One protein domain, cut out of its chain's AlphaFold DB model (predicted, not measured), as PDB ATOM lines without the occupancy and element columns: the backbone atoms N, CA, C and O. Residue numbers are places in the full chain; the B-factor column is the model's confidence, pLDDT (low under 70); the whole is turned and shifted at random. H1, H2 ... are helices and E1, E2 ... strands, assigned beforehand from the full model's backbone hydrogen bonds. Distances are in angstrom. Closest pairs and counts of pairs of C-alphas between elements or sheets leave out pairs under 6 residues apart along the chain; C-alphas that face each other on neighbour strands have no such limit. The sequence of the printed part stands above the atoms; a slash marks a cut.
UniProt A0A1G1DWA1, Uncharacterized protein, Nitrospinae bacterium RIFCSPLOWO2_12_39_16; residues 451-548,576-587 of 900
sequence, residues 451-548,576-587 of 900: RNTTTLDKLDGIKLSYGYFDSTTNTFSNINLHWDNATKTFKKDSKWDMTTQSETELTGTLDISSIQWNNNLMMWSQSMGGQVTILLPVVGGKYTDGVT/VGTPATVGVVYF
ATOM      1  N   ARG A 451      59.722  20.306 346.840       85.62
ATOM      2  CA  ARG A 451      60.829  21.066 346.260       85.62
ATOM      3  C   ARG A 451      61.758  21.607 347.338       85.62
ATOM      4  O   ARG A 451      61.328  22.314 348.247       85.62
ATOM      5  N   ASN A 452      63.051  21.399 347.144       82.25
ATOM      6  CA  ASN A 452      64.124  22.066 347.867       82.25
ATOM      7  C   ASN A 452      65.012  22.856 346.904       82.25
ATOM      8  O   ASN A 452      65.016  22.623 345.694       82.25
ATOM      9  N   THR A 453      65.762  23.817 347.448       83.88
ATOM     10  CA  THR A 453      66.646  24.678 346.657       83.88
ATOM     11  C   THR A 453      68.022  24.833 347.292       83.88
ATOM     12  O   THR A 453      68.186  24.790 348.511       83.88
ATOM     13  N   THR A 454      69.026  25.009 346.442       83.38
ATOM     14  CA  THR A 454      70.406  25.344 346.793       83.38
ATOM     15  C   THR A 454      71.032  26.136 345.635       83.38
ATOM     16  O   THR A 454      70.319  26.633 344.761       83.38
ATOM     17  N   THR A 455      72.350  26.290 345.630       82.75
ATOM     18  CA  THR A 455      73.113  27.062 344.644       82.75
ATOM     19  C   THR A 455      74.179  26.191 343.987       82.75
ATOM     20  O   THR A 455      74.689  25.259 344.610       82.75
ATOM     21  N   LEU A 456      74.532  26.477 342.732       81.50
ATOM     22  CA  LEU A 456      75.508  25.685 341.974       81.50
ATOM     23  C   LEU A 456      76.902  25.684 342.625       81.50
ATOM     24  O   LEU A 456      77.597  24.674 342.590       81.50
ATOM     25  N   ASP A 457      77.297  26.775 343.287       79.56
ATOM     26  CA  ASP A 457      78.566  26.843 344.033       79.56
ATOM     27  C   ASP A 457      78.697  25.782 345.142       79.56
ATOM     28  O   ASP A 457      79.812  25.334 345.436       79.56
ATOM     29  N   LYS A 458      77.573  25.360 345.733       82.50
ATOM     30  CA  LYS A 458      77.501  24.331 346.775       82.50
ATOM     31  C   LYS A 458      77.607  22.918 346.210       82.50
ATOM     32  O   LYS A 458      77.866  22.008 346.988       82.50
ATOM     33  N   LEU A 459      77.448  22.747 344.895       85.62
ATOM     34  CA  LEU A 459      77.586  21.467 344.189       85.62
ATOM     35  C   LEU A 459      78.993  21.232 343.621       85.62
ATOM     36  O   LEU A 459      79.251  20.217 342.985       85.62
ATOM     37  N   ASP A 460      79.909  22.167 343.833       86.31
ATOM     38  CA  ASP A 460      81.289  22.069 343.368       86.31
ATOM     39  C   ASP A 460      81.991  20.792 343.857       86.31
ATOM     40  O   ASP A 460      82.023  20.509 345.058       86.31
ATOM     41  N   GLY A 461      82.514  20.020 342.899       84.56
ATOM     42  CA  GLY A 461      83.135  18.709 343.105       84.56
ATOM     43  C   GLY A 461      82.169  17.551 343.401       84.56
ATOM     44  O   GLY A 461      82.627  16.416 343.551       84.56
ATOM     45  N   ILE A 462      80.855  17.794 343.498       87.25
ATOM     46  CA  ILE A 462      79.850  16.733 343.672       87.25
ATOM     47  C   ILE A 462      79.599  16.056 342.321       87.25
ATOM     48  O   ILE A 462      79.318  16.725 341.326       87.25
ATOM     49  N   LYS A 463      79.676  14.719 342.306       88.19
ATOM     50  CA  LYS A 463      79.401  13.884 341.130       88.19
ATOM     51  C   LYS A 463      77.924  13.999 340.727       88.19
ATOM     52  O   LYS A 463      77.022  13.818 341.553       88.19
ATOM     53  N   LEU A 464      77.701  14.283 339.450       88.25
ATOM     54  CA  LEU A 464      76.412  14.429 338.783       88.25
ATOM     55  C   LEU A 464      76.381  13.468 337.590       88.25
ATOM     56  O   LEU A 464      77.292  13.478 336.765       88.25
ATOM     57  N   SER A 465      75.336  12.657 337.484       87.69
ATOM     58  CA  SER A 465      75.086  11.805 336.322       87.69
ATOM     59  C   SER A 465      74.178  12.529 335.330       87.69
ATOM     60  O   SER A 465      73.205  13.186 335.720       87.69
ATOM     61  N   TYR A 466      74.516  12.441 334.045       84.88
ATOM     62  CA  TYR A 466      73.834  13.141 332.964       84.88
ATOM     63  C   TYR A 466      73.689  12.258 331.727       84.88
ATOM     64  O   TYR A 466      74.668  11.707 331.220       84.88
ATOM     65  N   GLY A 467      72.464  12.179 331.207       81.69
ATOM     66  CA  GLY A 467      72.182  11.565 329.917       81.69
ATOM     67  C   GLY A 467      72.730  12.434 328.788       81.69
ATOM     68  O   GLY A 467      72.158  13.473 328.460       81.69
ATOM     69  N   TYR A 468      73.842  12.012 328.200       78.12
ATOM     70  CA  TYR A 468      74.567  12.745 327.172       78.12
ATOM     71  C   TYR A 468      74.376  12.102 325.802       78.12
ATOM     72  O   TYR A 468      74.602  10.906 325.614       78.12
ATOM     73  N   PHE A 469      74.003  12.922 324.824       75.69
ATOM     74  CA  PHE A 469      73.981  12.532 323.423       75.69
ATOM     75  C   PHE A 469      75.210  13.097 322.711       75.69
ATOM     76  O   PHE A 469      75.373  14.314 322.610       75.69
ATOM     77  N   ASP A 470      76.064  12.212 322.208       72.19
ATOM     78  CA  ASP A 470      77.199  12.585 321.371       72.19
ATOM     79  C   ASP A 470      76.743  12.656 319.910       72.19
ATOM     80  O   ASP A 470      76.450  11.639 319.274       72.19
ATOM     81  N   SER A 471      76.670  13.874 319.376       70.69
ATOM     82  CA  SER A 471      76.259  14.138 317.995       70.69
ATOM     83  C   SER A 471      77.291  13.694 316.956       70.69
ATOM     84  O   SER A 471      76.931  13.506 315.795       70.69
ATOM     85  N   THR A 472      78.549  13.491 317.353       74.94
ATOM     86  CA  THR A 472      79.627  13.041 316.460       74.94
ATOM     87  C   THR A 472      79.500  11.550 316.178       74.94
ATOM     88  O   THR A 472      79.674  11.107 315.044       74.94
ATOM     89  N   THR A 473      79.177  10.769 317.209       76.12
ATOM     90  CA  THR A 473      79.018   9.311 317.120       76.12
ATOM     91  C   THR A 473      77.559   8.876 316.977       76.12
ATOM     92  O   THR A 473      77.307   7.705 316.700       76.12
ATOM     93  N   ASN A 474      76.601   9.798 317.131       76.50
ATOM     94  CA  ASN A 474      75.160   9.536 317.144       76.50
ATOM     95  C   ASN A 474      74.768   8.500 318.219       76.50
ATOM     96  O   ASN A 474      73.968   7.593 317.975       76.50
ATOM     97  N   THR A 475      75.365   8.613 319.409       70.88
ATOM     98  CA  THR A 475      75.160   7.673 320.524       70.88
ATOM     99  C   THR A 475      74.721   8.386 321.792       70.88
ATOM    100  O   THR A 475      75.278   9.420 322.155       70.88
ATOM    101  N   PHE A 476      73.771   7.785 322.506       73.88
ATOM    102  CA  PHE A 476      73.381   8.205 323.848       73.88
ATOM    103  C   PHE A 476      74.159   7.408 324.901       73.88
ATOM    104  O   PHE A 476      74.275   6.187 324.791       73.88
ATOM    105  N   SER A 477      74.669   8.086 325.923       75.88
ATOM    106  CA  SER A 477      75.387   7.489 327.053       75.88
ATOM    107  C   SER A 477      75.109   8.272 328.329       75.88
ATOM    108  O   SER A 477      75.031   9.496 328.279       75.88
ATOM    109  N   ASN A 478      75.042   7.600 329.476       82.06
ATOM    110  CA  ASN A 478      75.133   8.297 330.756       82.06
ATOM    111  C   ASN A 478      76.603   8.592 331.054       82.06
ATOM    112  O   ASN A 478      77.458   7.713 330.932       82.06
ATOM    113  N   ILE A 479      76.895   9.841 331.402       86.19
ATOM    114  CA  ILE A 479      78.231  10.280 331.795       86.19
ATOM    115  C   ILE A 479      78.181  10.872 333.196       86.19
ATOM    116  O   ILE A 479      77.181  11.469 333.597       86.19
ATOM    117  N   ASN A 480      79.290  10.751 333.906       87.88
ATOM    118  CA  ASN A 480      79.529  11.434 335.161       87.88
ATOM    119  C   ASN A 480      80.287  12.733 334.903       87.88
ATOM    120  O   ASN A 480      81.178  12.803 334.049       87.88
ATOM    121  N   LEU A 481      79.911  13.769 335.636       89.50
ATOM    122  CA  LEU A 481      80.520  15.087 335.585       89.50
ATOM    123  C   LEU A 481      80.450  15.759 336.956       89.50
ATOM    124  O   LEU A 481      79.654  15.371 337.810       89.50
ATOM    125  N   HIS A 482      81.210  16.830 337.133       89.25
ATOM    126  CA  HIS A 482      81.078  17.715 338.286       89.25
ATOM    127  C   HIS A 482      81.124  19.179 337.863       89.25
ATOM    128  O   HIS A 482      81.719  19.554 336.848       89.25
ATOM    129  N   TRP A 483      80.489  20.028 338.668       88.19
ATOM    130  CA  TRP A 483      80.712  21.466 338.592       88.19
ATOM    131  C   TRP A 483      82.078  21.800 339.201       88.19
ATOM    132  O   TRP A 483      82.370  21.358 340.309       88.19
ATOM    133  N   ASP A 484      82.895  22.585 338.500       82.62
ATOM    134  CA  ASP A 484      84.179  23.077 339.003       82.62
ATOM    135  C   ASP A 484      84.130  24.594 339.213       82.62
ATOM    136  O   ASP A 484      84.106  25.386 338.263       82.62
ATOM    137  N   ASN A 485      84.166  25.022 340.474       78.06
ATOM    138  CA  ASN A 485      84.175  26.436 340.827       78.06
ATOM    139  C   ASN A 485      85.433  27.164 340.347       78.06
ATOM    140  O   ASN A 485      85.355  28.381 340.166       78.06
ATOM    141  N   ALA A 486      86.572  26.495 340.171       79.31
ATOM    142  CA  ALA A 486      87.796  27.167 339.743       79.31
ATOM    143  C   ALA A 486      87.695  27.603 338.276       79.31
ATOM    144  O   ALA A 486      87.997  28.750 337.948       79.31
ATOM    145  N   THR A 487      87.217  26.709 337.407       75.44
ATOM    146  CA  THR A 487      87.088  26.973 335.964       75.44
ATOM    147  C   THR A 487      85.718  27.496 335.545       75.44
ATOM    148  O   THR A 487      85.588  27.994 334.432       75.44
ATOM    149  N   LYS A 488      84.709  27.423 336.424       74.12
ATOM    150  CA  LYS A 488      83.310  27.780 336.133       74.12
ATOM    151  C   LYS A 488      82.713  26.947 334.992       74.12
ATOM    152  O   LYS A 488      81.972  27.471 334.163       74.12
ATOM    153  N   THR A 489      83.038  25.656 334.949       79.50
ATOM    154  CA  THR A 489      82.559  24.724 333.916       79.50
ATOM    155  C   THR A 489      82.087  23.403 334.517       79.50
ATOM    156  O   THR A 489      82.490  23.034 335.619       79.50
ATOM    157  N   PHE A 490      81.238  22.679 333.781       84.94
ATOM    158  CA  PHE A 490      80.959  21.271 334.056       84.94
ATOM    159  C   PHE A 490      82.049  20.419 333.411       84.94
ATOM    160  O   PHE A 490      82.107  20.326 332.181       84.94
ATOM    161  N   LYS A 491      82.913  19.811 334.220       87.88
ATOM    162  CA  LYS A 491      83.968  18.912 333.747       87.88
ATOM    163  C   LYS A 491      83.418  17.507 333.594       87.88
ATOM    164  O   LYS A 491      82.755  17.012 334.500       87.88
ATOM    165  N   LYS A 492      83.680  16.885 332.444       89.19
ATOM    166  CA  LYS A 492      83.379  15.467 332.239       89.19
ATOM    167  C   LYS A 492      84.377  14.654 333.059       89.19
ATOM    168  O   LYS A 492      85.569  14.928 332.974       89.19
ATOM    169  N   ASP A 493      83.879  13.677 333.805       87.50
ATOM    170  CA  ASP A 493      84.704  12.774 334.606       87.50
ATOM    171  C   ASP A 493      84.867  11.444 333.888       87.50
ATOM    172  O   ASP A 493      85.975  11.014 333.577       87.50
ATOM    173  N   SER A 494      83.746  10.794 333.582       87.38
ATOM    174  CA  SER A 494      83.779   9.426 333.089       87.38
ATOM    175  C   SER A 494      82.476   8.978 332.438       87.38
ATOM    176  O   SER A 494      81.445   9.646 332.522       87.38
ATOM    177  N   LYS A 495      82.516   7.813 331.797       85.25
ATOM    178  CA  LYS A 495      81.335   7.042 331.396       85.25
ATOM    179  C   LYS A 495      81.533   5.574 331.746       85.25
ATOM    180  O   LYS A 495      82.652   5.071 331.632       85.25
ATOM    181  N   TRP A 496      80.462   4.882 332.113       77.50
ATOM    182  CA  TRP A 496      80.497   3.429 332.242       77.50
ATOM    183  C   TRP A 496      80.400   2.777 330.860       77.50
ATOM    184  O   TRP A 496      79.453   3.025 330.109       77.50
ATOM    185  N   ASP A 497      81.383   1.953 330.505       72.31
ATOM    186  CA  ASP A 497      81.339   1.131 329.304       72.31
ATOM    187  C   ASP A 497      80.769  -0.246 329.653       72.31
ATOM    188  O   ASP A 497      81.386  -1.076 330.322       72.31
ATOM    189  N   MET A 498      79.551  -0.482 329.173       66.25
ATOM    190  CA  MET A 498      78.829  -1.739 329.358       66.25
ATOM    191  C   MET A 498      79.513  -2.943 328.701       66.25
ATOM    192  O   MET A 498      79.207  -4.076 329.063       66.25
ATOM    193  N   THR A 499      80.396  -2.713 327.728       66.38
ATOM    194  CA  THR A 499      81.097  -3.762 326.980       66.38
ATOM    195  C   THR A 499      82.274  -4.290 327.784       66.38
ATOM    196  O   THR A 499      82.378  -5.496 327.985       66.38
ATOM    197  N   THR A 500      83.115  -3.384 328.282       64.62
ATOM    198  CA  THR A 500      84.323  -3.718 329.053       64.62
ATOM    199  C   THR A 500      84.060  -3.814 330.558       64.62
ATOM    200  O   THR A 500      84.964  -4.142 331.323       64.62
ATOM    201  N   GLN A 501      82.829  -3.514 330.998       68.38
ATOM    202  CA  GLN A 501      82.435  -3.418 332.411       68.38
ATOM    203  C   GLN A 501      83.403  -2.544 333.217       68.38
ATOM    204  O   GLN A 501      83.821  -2.888 334.325       68.38
ATOM    205  N   SER A 502      83.794  -1.420 332.622       76.31
ATOM    206  CA  SER A 502      84.763  -0.502 333.199       76.31
ATOM    207  C   SER A 502      84.382   0.943 332.933       76.31
ATOM    208  O   SER A 502      83.707   1.290 331.965       76.31
ATOM    209  N   GLU A 503      84.874   1.813 333.789       81.50
ATOM    210  CA  GLU A 503      84.774   3.247 333.660       81.50
ATOM    211  C   GLU A 503      85.848   3.748 332.691       81.50
ATOM    212  O   GLU A 503      87.032   3.437 332.811       81.50
ATOM    213  N   THR A 504      85.421   4.515 331.695       84.44
ATOM    214  CA  THR A 504      86.312   5.225 330.779       84.44
ATOM    215  C   THR A 504      86.375   6.678 331.211       84.44
ATOM    216  O   THR A 504      85.342   7.353 331.223       84.44
ATOM    217  N   GLU A 505      87.570   7.172 331.534       85.44
ATOM    218  CA  GLU A 505      87.774   8.591 331.820       85.44
ATOM    219  C   GLU A 505      87.427   9.447 330.598       85.44
ATOM    220  O   GLU A 505      87.770   9.136 329.453       85.44
ATOM    221  N   LEU A 506      86.734  10.548 330.856       85.56
ATOM    222  CA  LEU A 506      86.410  11.554 329.864       85.56
ATOM    223  C   LEU A 506      87.231  12.807 330.138       85.56
ATOM    224  O   LEU A 506      87.577  13.123 331.269       85.56
ATOM    225  N   THR A 507      87.530  13.547 329.077       86.88
ATOM    226  CA  THR A 507      88.207  14.840 329.185       86.88
ATOM    227  C   THR A 507      87.349  15.942 328.580       86.88
ATOM    228  O   THR A 507      86.434  15.697 327.787       86.88
ATOM    229  N   GLY A 508      87.648  17.180 328.968       84.62
ATOM    230  CA  GLY A 508      86.937  18.364 328.503       84.62
ATOM    231  C   GLY A 508      85.696  18.693 329.329       84.62
ATOM    232  O   GLY A 508      85.500  18.209 330.444       84.62
ATOM    233  N   THR A 509      84.871  19.577 328.781       84.06
ATOM    234  CA  THR A 509      83.715  20.151 329.472       84.06
ATOM    235  C   THR A 509      82.419  19.795 328.757       84.06
ATOM    236  O   THR A 509      82.407  19.547 327.549       84.06
ATOM    237  N   LEU A 510      81.309  19.762 329.495       79.75
ATOM    238  CA  LEU A 510      79.985  19.722 328.886       79.75
ATOM    239  C   LEU A 510      79.734  21.055 328.175       79.75
ATOM    240  O   LEU A 510      79.767  22.116 328.801       79.75
ATOM    241  N   ASP A 511      79.487  20.987 326.871       73.19
ATOM    242  CA  ASP A 511      79.008  22.133 326.116       73.19
ATOM    243  C   ASP A 511      77.506  22.308 326.369       73.19
ATOM    244  O   ASP A 511      76.700  21.440 326.038       73.19
ATOM    245  N   ILE A 512      77.148  23.425 326.993       67.69
ATOM    246  CA  ILE A 512      75.763  23.781 327.315       67.69
ATOM    247  C   ILE A 512      75.159  24.748 326.283       67.69
ATOM    248  O   ILE A 512      74.003  25.142 326.421       67.69
ATOM    249  N   SER A 513      75.911  25.122 325.238       59.59
ATOM    250  CA  SER A 513      75.487  26.074 324.200       59.59
ATOM    251  C   SER A 513      74.308  25.582 323.354       59.59
ATOM    252  O   SER A 513      73.536  26.388 322.830       59.59
ATOM    253  N   SER A 514      74.139  24.263 323.242       50.50
ATOM    254  CA  SER A 514      73.065  23.622 322.478       50.50
ATOM    255  C   SER A 514      71.779  23.396 323.283       50.50
ATOM    256  O   SER A 514      70.806  22.864 322.745       50.50
ATOM    257  N   ILE A 515      71.741  23.771 324.567       56.50
ATOM    258  CA  ILE A 515      70.576  23.572 325.443       56.50
ATOM    259  C   ILE A 515      69.605  24.737 325.241       56.50
ATOM    260  O   ILE A 515      69.661  25.745 325.935       56.50
ATOM    261  N   GLN A 516      68.732  24.612 324.239       45.31
ATOM    262  CA  GLN A 516      67.909  25.731 323.758       45.31
ATOM    263  C   GLN A 516      66.480  25.787 324.316       45.31
ATOM    264  O   GLN A 516      65.862  26.845 324.269       45.31
ATOM    265  N   TRP A 517      65.935  24.675 324.821       42.69
ATOM    266  CA  TRP A 517      64.476  24.547 324.962       42.69
ATOM    267  C   TRP A 517      63.933  24.650 326.389       42.69
ATOM    268  O   TRP A 517      62.791  25.058 326.548       42.69
ATOM    269  N   ASN A 518      64.731  24.346 327.419       51.28
ATOM    270  CA  ASN A 518      64.228  24.270 328.799       51.28
ATOM    271  C   ASN A 518      65.027  25.077 329.833       51.28
ATOM    272  O   ASN A 518      64.683  24.999 331.005       51.28
ATOM    273  N   ASN A 519      66.082  25.813 329.448       61.84
ATOM    274  CA  ASN A 519      66.959  26.585 330.355       61.84
ATOM    275  C   ASN A 519      67.385  25.835 331.638       61.84
ATOM    276  O   ASN A 519      67.729  26.449 332.639       61.84
ATOM    277  N   ASN A 520      67.366  24.504 331.624       70.62
ATOM    278  CA  ASN A 520      67.521  23.666 332.801       70.62
ATOM    279  C   ASN A 520      68.352  22.441 332.425       70.62
ATOM    280  O   ASN A 520      68.117  21.813 331.390       70.62
ATOM    281  N   LEU A 521      69.294  22.080 333.289       76.38
ATOM    282  CA  LEU A 521      70.033  20.824 333.213       76.38
ATOM    283  C   LEU A 521      69.454  19.860 334.240       76.38
ATOM    284  O   LEU A 521      69.618  20.068 335.439       76.38
ATOM    285  N   MET A 522      68.774  18.821 333.764       79.44
ATOM    286  CA  MET A 522      68.282  17.736 334.612       79.44
ATOM    287  C   MET A 522      69.369  16.673 334.741       79.44
ATOM    288  O   MET A 522      69.870  16.163 333.739       79.44
ATOM    289  N   MET A 523      69.748  16.374 335.974       85.25
ATOM    290  CA  MET A 523      70.852  15.495 336.343       85.25
ATOM    291  C   MET A 523      70.425  14.625 337.525       85.25
ATOM    292  O   MET A 523      69.387  14.859 338.150       85.25
ATOM    293  N   TRP A 524      71.238  13.634 337.862       85.44
ATOM    294  CA  TRP A 524      71.030  12.790 339.035       85.44
ATOM    295  C   TRP A 524      72.248  12.834 339.955       85.44
ATOM    296  O   TRP A 524      73.385  12.781 339.488       85.44
ATOM    297  N   SER A 525      72.036  12.914 341.267       86.00
ATOM    298  CA  SER A 525      73.096  12.726 342.257       86.00
ATOM    299  C   SER A 525      72.544  12.118 343.536       86.00
ATOM    300  O   SER A 525      71.769  12.739 344.265       86.00
ATOM    301  N   GLN A 526      73.022  10.919 343.865       81.50
ATOM    302  CA  GLN A 526      72.666  10.257 345.117       81.50
ATOM    303  C   GLN A 526      73.148  11.051 346.346       81.50
ATOM    304  O   GLN A 526      72.482  11.042 347.374       81.50
ATOM    305  N   SER A 527      74.261  11.793 346.240       85.62
ATOM    306  CA  SER A 527      74.743  12.718 347.286       85.62
ATOM    307  C   SER A 527      73.838  13.924 347.530       85.62
ATOM    308  O   SER A 527      74.022  14.633 348.521       85.62
ATOM    309  N   MET A 528      72.898  14.176 346.620       84.19
ATOM    310  CA  MET A 528      71.903  15.241 346.714       84.19
ATOM    311  C   MET A 528      70.490  14.694 346.962       84.19
ATOM    312  O   MET A 528      69.532  15.462 346.915       84.19
ATOM    313  N   GLY A 529      70.360  13.394 347.244       76.06
ATOM    314  CA  GLY A 529      69.075  12.733 347.475       76.06
ATOM    315  C   GLY A 529      68.308  12.355 346.204       76.06
ATOM    316  O   GLY A 529      67.149  11.968 346.316       76.06
ATOM    317  N   GLY A 530      68.923  12.445 345.018       79.56
ATOM    318  CA  GLY A 530      68.327  11.989 343.760       79.56
ATOM    319  C   GLY A 530      68.356  13.029 342.644       79.56
ATOM    320  O   GLY A 530      69.429  13.485 342.244       79.56
ATOM    321  N   GLN A 531      67.189  13.369 342.089       81.06
ATOM    322  CA  GLN A 531      67.082  14.265 340.936       81.06
ATOM    323  C   GLN A 531      67.549  15.679 341.294       81.06
ATOM    324  O   GLN A 531      67.099  16.279 342.272       81.06
ATOM    325  N   VAL A 532      68.411  16.236 340.444       85.69
ATOM    326  CA  VAL A 532      68.959  17.586 340.562       85.69
ATOM    327  C   VAL A 532      68.690  18.343 339.267       85.69
ATOM    328  O   VAL A 532      69.108  17.920 338.194       85.69
ATOM    329  N   THR A 533      68.034  19.492 339.361       85.19
ATOM    330  CA  THR A 533      67.809  20.397 338.233       85.19
ATOM    331  C   THR A 533      68.589  21.684 338.446       85.19
ATOM    332  O   THR A 533      68.321  22.439 339.381       85.19
ATOM    333  N   ILE A 534      69.551  21.961 337.572       82.56
ATOM    334  CA  ILE A 534      70.329  23.202 337.589       82.56
ATOM    335  C   ILE A 534      69.615  24.220 336.705       82.56
ATOM    336  O   ILE A 534      69.416  23.971 335.515       82.56
ATOM    337  N   LEU A 535      69.234  25.354 337.293       76.31
ATOM    338  CA  LEU A 535      68.503  26.425 336.622       76.31
ATOM    339  C   LEU A 535      69.498  27.326 335.886       76.31
ATOM    340  O   LEU A 535      70.169  28.153 336.507       76.31
ATOM    341  N   LEU A 536      69.631  27.161 334.571       67.44
ATOM    342  CA  LEU A 536      70.527  27.991 333.772       67.44
ATOM    343  C   LEU A 536      69.918  29.396 333.598       67.44
ATOM    344  O   LEU A 536      68.723  29.526 333.323       67.44
ATOM    345  N   PRO A 537      70.710  30.473 333.753       52.84
ATOM    346  CA  PRO A 537      70.211  31.829 333.564       52.84
ATOM    347  C   PRO A 537      69.736  32.056 332.124       52.84
ATOM    348  O   PRO A 537      70.432  31.720 331.165       52.84
ATOM    349  N   VAL A 538      68.560  32.675 331.979       46.22
ATOM    350  CA  VAL A 538      67.971  33.015 330.679       46.22
ATOM    351  C   VAL A 538      68.849  34.034 329.948       46.22
ATOM    352  O   VAL A 538      69.135  35.126 330.452       46.22
ATOM    353  N   VAL A 539      69.226  33.696 328.719       38.69
ATOM    354  CA  VAL A 539      69.789  34.617 327.727       38.69
ATOM    355  C   VAL A 539      68.674  35.571 327.292       38.69
ATOM    356  O   VAL A 539      67.819  35.208 326.493       38.69
ATOM    357  N   GLY A 540      68.652  36.776 327.866       40.47
ATOM    358  CA  GLY A 540      67.638  37.795 327.571       40.47
ATOM    359  C   GLY A 540      66.705  38.097 328.744       40.47
ATOM    360  O   GLY A 540      65.509  37.849 328.680       40.47
ATOM    361  N   GLY A 541      67.259  38.686 329.807       36.38
ATOM    362  CA  GLY A 541      66.528  39.603 330.683       36.38
ATOM    363  C   GLY A 541      65.278  39.067 331.384       36.38
ATOM    364  O   GLY A 541      64.223  39.675 331.242       36.38
ATOM    365  N   LYS A 542      65.409  38.011 332.196       37.78
ATOM    366  CA  LYS A 542      64.643  37.802 333.444       37.78
ATOM    367  C   LYS A 542      65.234  36.613 334.209       37.78
ATOM    368  O   LYS A 542      65.192  35.483 333.741       37.78
ATOM    369  N   TYR A 543      65.781  36.872 335.396       37.59
ATOM    370  CA  TYR A 543      65.900  35.839 336.426       37.59
ATOM    371  C   TYR A 543      64.514  35.679 337.061       37.59
ATOM    372  O   TYR A 543      63.920  36.673 337.479       37.59
ATOM    373  N   THR A 544      64.010  34.455 337.167       38.25
ATOM    374  CA  THR A 544      62.876  34.128 338.041       38.25
ATOM    375  C   THR A 544      63.367  33.197 339.140       38.25
ATOM    376  O   THR A 544      63.195  31.985 339.058       38.25
ATOM    377  N   ASP A 545      63.983  33.753 340.183       38.84
ATOM    378  CA  ASP A 545      63.773  33.160 341.502       38.84
ATOM    379  C   ASP A 545      62.386  33.625 341.956       38.84
ATOM    380  O   ASP A 545      62.054  34.806 341.831       38.84
ATOM    381  N   GLY A 546      61.552  32.699 342.424       44.47
ATOM    382  CA  GLY A 546      60.126  32.879 342.713       44.47
ATOM    383  C   GLY A 546      59.794  33.886 343.823       44.47
ATOM    384  O   GLY A 546      58.691  33.837 344.357       44.47
ATOM    385  N   VAL A 547      60.714  34.787 344.178       38.50
ATOM    386  CA  VAL A 547      60.596  35.730 345.294       38.50
ATOM    387  C   VAL A 547      60.842  37.197 344.892       38.50
ATOM    388  O   VAL A 547      60.360  38.081 345.592       38.50
ATOM    389  N   THR A 548      61.480  37.532 343.759       31.98
ATOM    390  CA  THR A 548      61.617  38.952 343.334       31.98
ATOM    391  C   THR A 548      61.678  39.150 341.817       31.98
ATOM    392  O   THR A 548      62.507  38.571 341.126       31.98
ATOM    393  N   VAL A 576      76.553  37.043 333.600       34.09
ATOM    394  CA  VAL A 576      75.207  36.795 334.151       34.09
ATOM    395  C   VAL A 576      75.283  35.558 335.052       34.09
ATOM    396  O   VAL A 576      75.444  34.444 334.569       34.09
ATOM    397  N   GLY A 577      75.204  35.785 336.368       44.97
ATOM    398  CA  GLY A 577      75.185  34.756 337.409       44.97
ATOM    399  C   GLY A 577      76.572  34.332 337.902       44.97
ATOM    400  O   GLY A 577      77.274  33.562 337.256       44.97
ATOM    401  N   THR A 578      76.981  34.776 339.092       51.16
ATOM    402  CA  THR A 578      78.031  34.039 339.817       51.16
ATOM    403  C   THR A 578      77.490  32.648 340.178       51.16
ATOM    404  O   THR A 578      76.284  32.524 340.375       51.16
ATOM    405  N   PRO A 579      78.303  31.593 340.339       52.94
ATOM    406  CA  PRO A 579      77.783  30.267 340.720       52.94
ATOM    407  C   PRO A 579      76.964  30.271 342.020       52.94
ATOM    408  O   PRO A 579      76.060  29.460 342.187       52.94
ATOM    409  N   ALA A 580      77.226  31.239 342.903       56.38
ATOM    410  CA  ALA A 580      76.462  31.497 344.121       56.38
ATOM    411  C   ALA A 580      75.015  31.979 343.878       56.38
ATOM    412  O   ALA A 580      74.212  31.993 344.803       56.38
ATOM    413  N   THR A 581      74.666  32.388 342.655       58.62
ATOM    414  CA  THR A 581      73.330  32.884 342.273       58.62
ATOM    415  C   THR A 581      72.628  31.979 341.259       58.62
ATOM    416  O   THR A 581      71.496  32.256 340.873       58.62
ATOM    417  N   VAL A 582      73.287  30.917 340.783       65.19
ATOM    418  CA  VAL A 582      72.660  29.912 339.915       65.19
ATOM    419  C   VAL A 582      71.895  28.941 340.806       65.19
ATOM    420  O   VAL A 582      72.499  28.233 341.613       65.19
ATOM    421  N   GLY A 583      70.567  28.948 340.688       73.69
ATOM    422  CA  GLY A 583      69.691  28.109 341.495       73.69
ATOM    423  C   GLY A 583      69.792  26.639 341.106       73.69
ATOM    424  O   GLY A 583      69.910  26.291 339.933       73.69
ATOM    425  N   VAL A 584      69.717  25.770 342.103       82.44
ATOM    426  CA  VAL A 584      69.636  24.321 341.934       82.44
ATOM    427  C   VAL A 584      68.412  23.831 342.688       82.44
ATOM    428  O   VAL A 584      68.216  24.189 343.848       82.44
ATOM    429  N   VAL A 585      67.593  23.023 342.028       85.31
ATOM    430  CA  VAL A 585      66.385  22.409 342.578       85.31
ATOM    431  C   VAL A 585      66.618  20.916 342.753       85.31
ATOM    432  O   VAL A 585      67.205  20.276 341.887       85.31
ATOM    433  N   TYR A 586      66.146  20.360 343.859       84.75
ATOM    434  CA  TYR A 586      66.089  18.918 344.089       84.75
ATOM    435  C   TYR A 586      64.822  18.587 344.878       84.75
ATOM    436  O   TYR A 586      64.245  19.470 345.521       84.75
ATOM    437  N   PHE A 587      64.370  17.339 344.819       79.12
ATOM    438  CA  PHE A 587      63.111  16.920 345.432       79.12
ATOM    439  C   PHE A 587      63.329  15.910 346.543       79.12
ATOM    440  O   PHE A 587      64.237  15.088 346.487       79.12
TER     441      PHE A 587
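Overview. This is residues 451 to 548 and 576 to 587 of the 900 residues of an uncharacterized protein of Nitrospinae bacterium RIFCSPLOWO2_12_39_16 (UniProt A0A1G1DWA1). Two strongly twisted sheets of four strands, E1 E8 E7 E6 and E2 E3 E4 E5, lie partly face to face as a sandwich with crossed strands, and the short helix H1 only grazes both of them. The long axis runs from the turn between E4 and E5 at one end to the unnamed stretch of residues 536 to 548 at the other, while residues 470 to 475, at the turn between E2 and E3, stick out free. The printed part has 110 residues, with one named helix and eight named strands in the order E1 H1 E2 E3 E4 E5 E6 E7 E8; both sheets are antiparallel throughout, and the class is mostly strand. The whole is compact by its radius of gyration of the C-alphas, 14.6 A, yet elongated in outline, spanning 50 by 29 by 26 A.

Along the chain. The printed part begins with E1, residues 451 to 455, 13.8 A from first to last C-alpha, with C-alpha 451 at (60.829, 21.066, 346.260). H1, residues 456 to 459, follows. E2 is residues 463 to 470, 19.9 A long, and bends by 59 degrees at residue 467. E3, residues 475 to 484, is the longest strand by residues at 25.7 A; it begins at C-alpha 475, (75.160, 7.673, 320.524), and bends by 59 degrees at residue 478. E4 is residues 489 to 497, 24.1 A, and E5 is residues 502 to 505, 9.7 A. E6, residues 520 to 525, measures 15.5 A, and E7, residues 530 to 535, measures 16.1 A. After the cut comes E8, residues 583 to 587, 13.6 A, ending at C-alpha 587, (63.111, 16.920, 345.432).

Arrangement. The first sheet runs E1 E8 E7 E6, with E1 and E6 as edge strands. E1 and E8 are antiparallel at 147 degrees between directions, with N 452 and O 586 2.8 A apart, within hydrogen-bond range. E8 and E7 are antiparallel at 155 degrees, with N 585 and O 533 at 2.8 A. E6 and E7 form a hairpin at 153 degrees, with N 523 and O 532 at 2.8 A. The second sheet is a meander, each strand the antiparallel neighbour of the one before, with edge strands E2 and E5. In the hairpin of E2 and E3, N 466 and O 479 are 2.9 A apart, and the C-alphas of the two bends, 467 and 478, face each other at 4.5 A. In the hairpin of E3 and E4, N 491 and O 482 are 2.9 A apart; in that of E4 and E5, N 504 and O 495 are 2.8 A apart. The parts of the sheets that face each other are 9.9 A centre to centre, with best planes 20 degrees apart and strands at 62 degrees. The closest C-alphas of E2 and E6 are those of Ser 465 and Trp 524, 5.0 A apart. E2 and E7 are near each other, with 5 pairs of C-alphas within 10 A. E1 and E5 are each apart from several strands, among them each other. The closest C-alphas of H1 and E3 are those of Leu 459 and Trp 483, 6.4 A; those of H1 and E8 are Leu 456 and Val 584, 6.0 A. H1 is too short for an O i to N i+4 pair; its one O i to N i+3 pair is within range.

Size, cuts and confidence. The C-alphas of Thr 500 and Thr 548, the two farthest apart, are 50.4 A apart. Residues 549 to 575 are not printed, and C-alphas 548 and 576 are 16.5 A apart across the cut, on the link from E7 to E8. Of the links printed whole, E5 to E6 is long, with 14 residues, and the others are tight. The mean pLDDT of the printed part is 72.6; residues 498 to 501, 512 to 519, 536 to 548 and 576 to 582 are under 70.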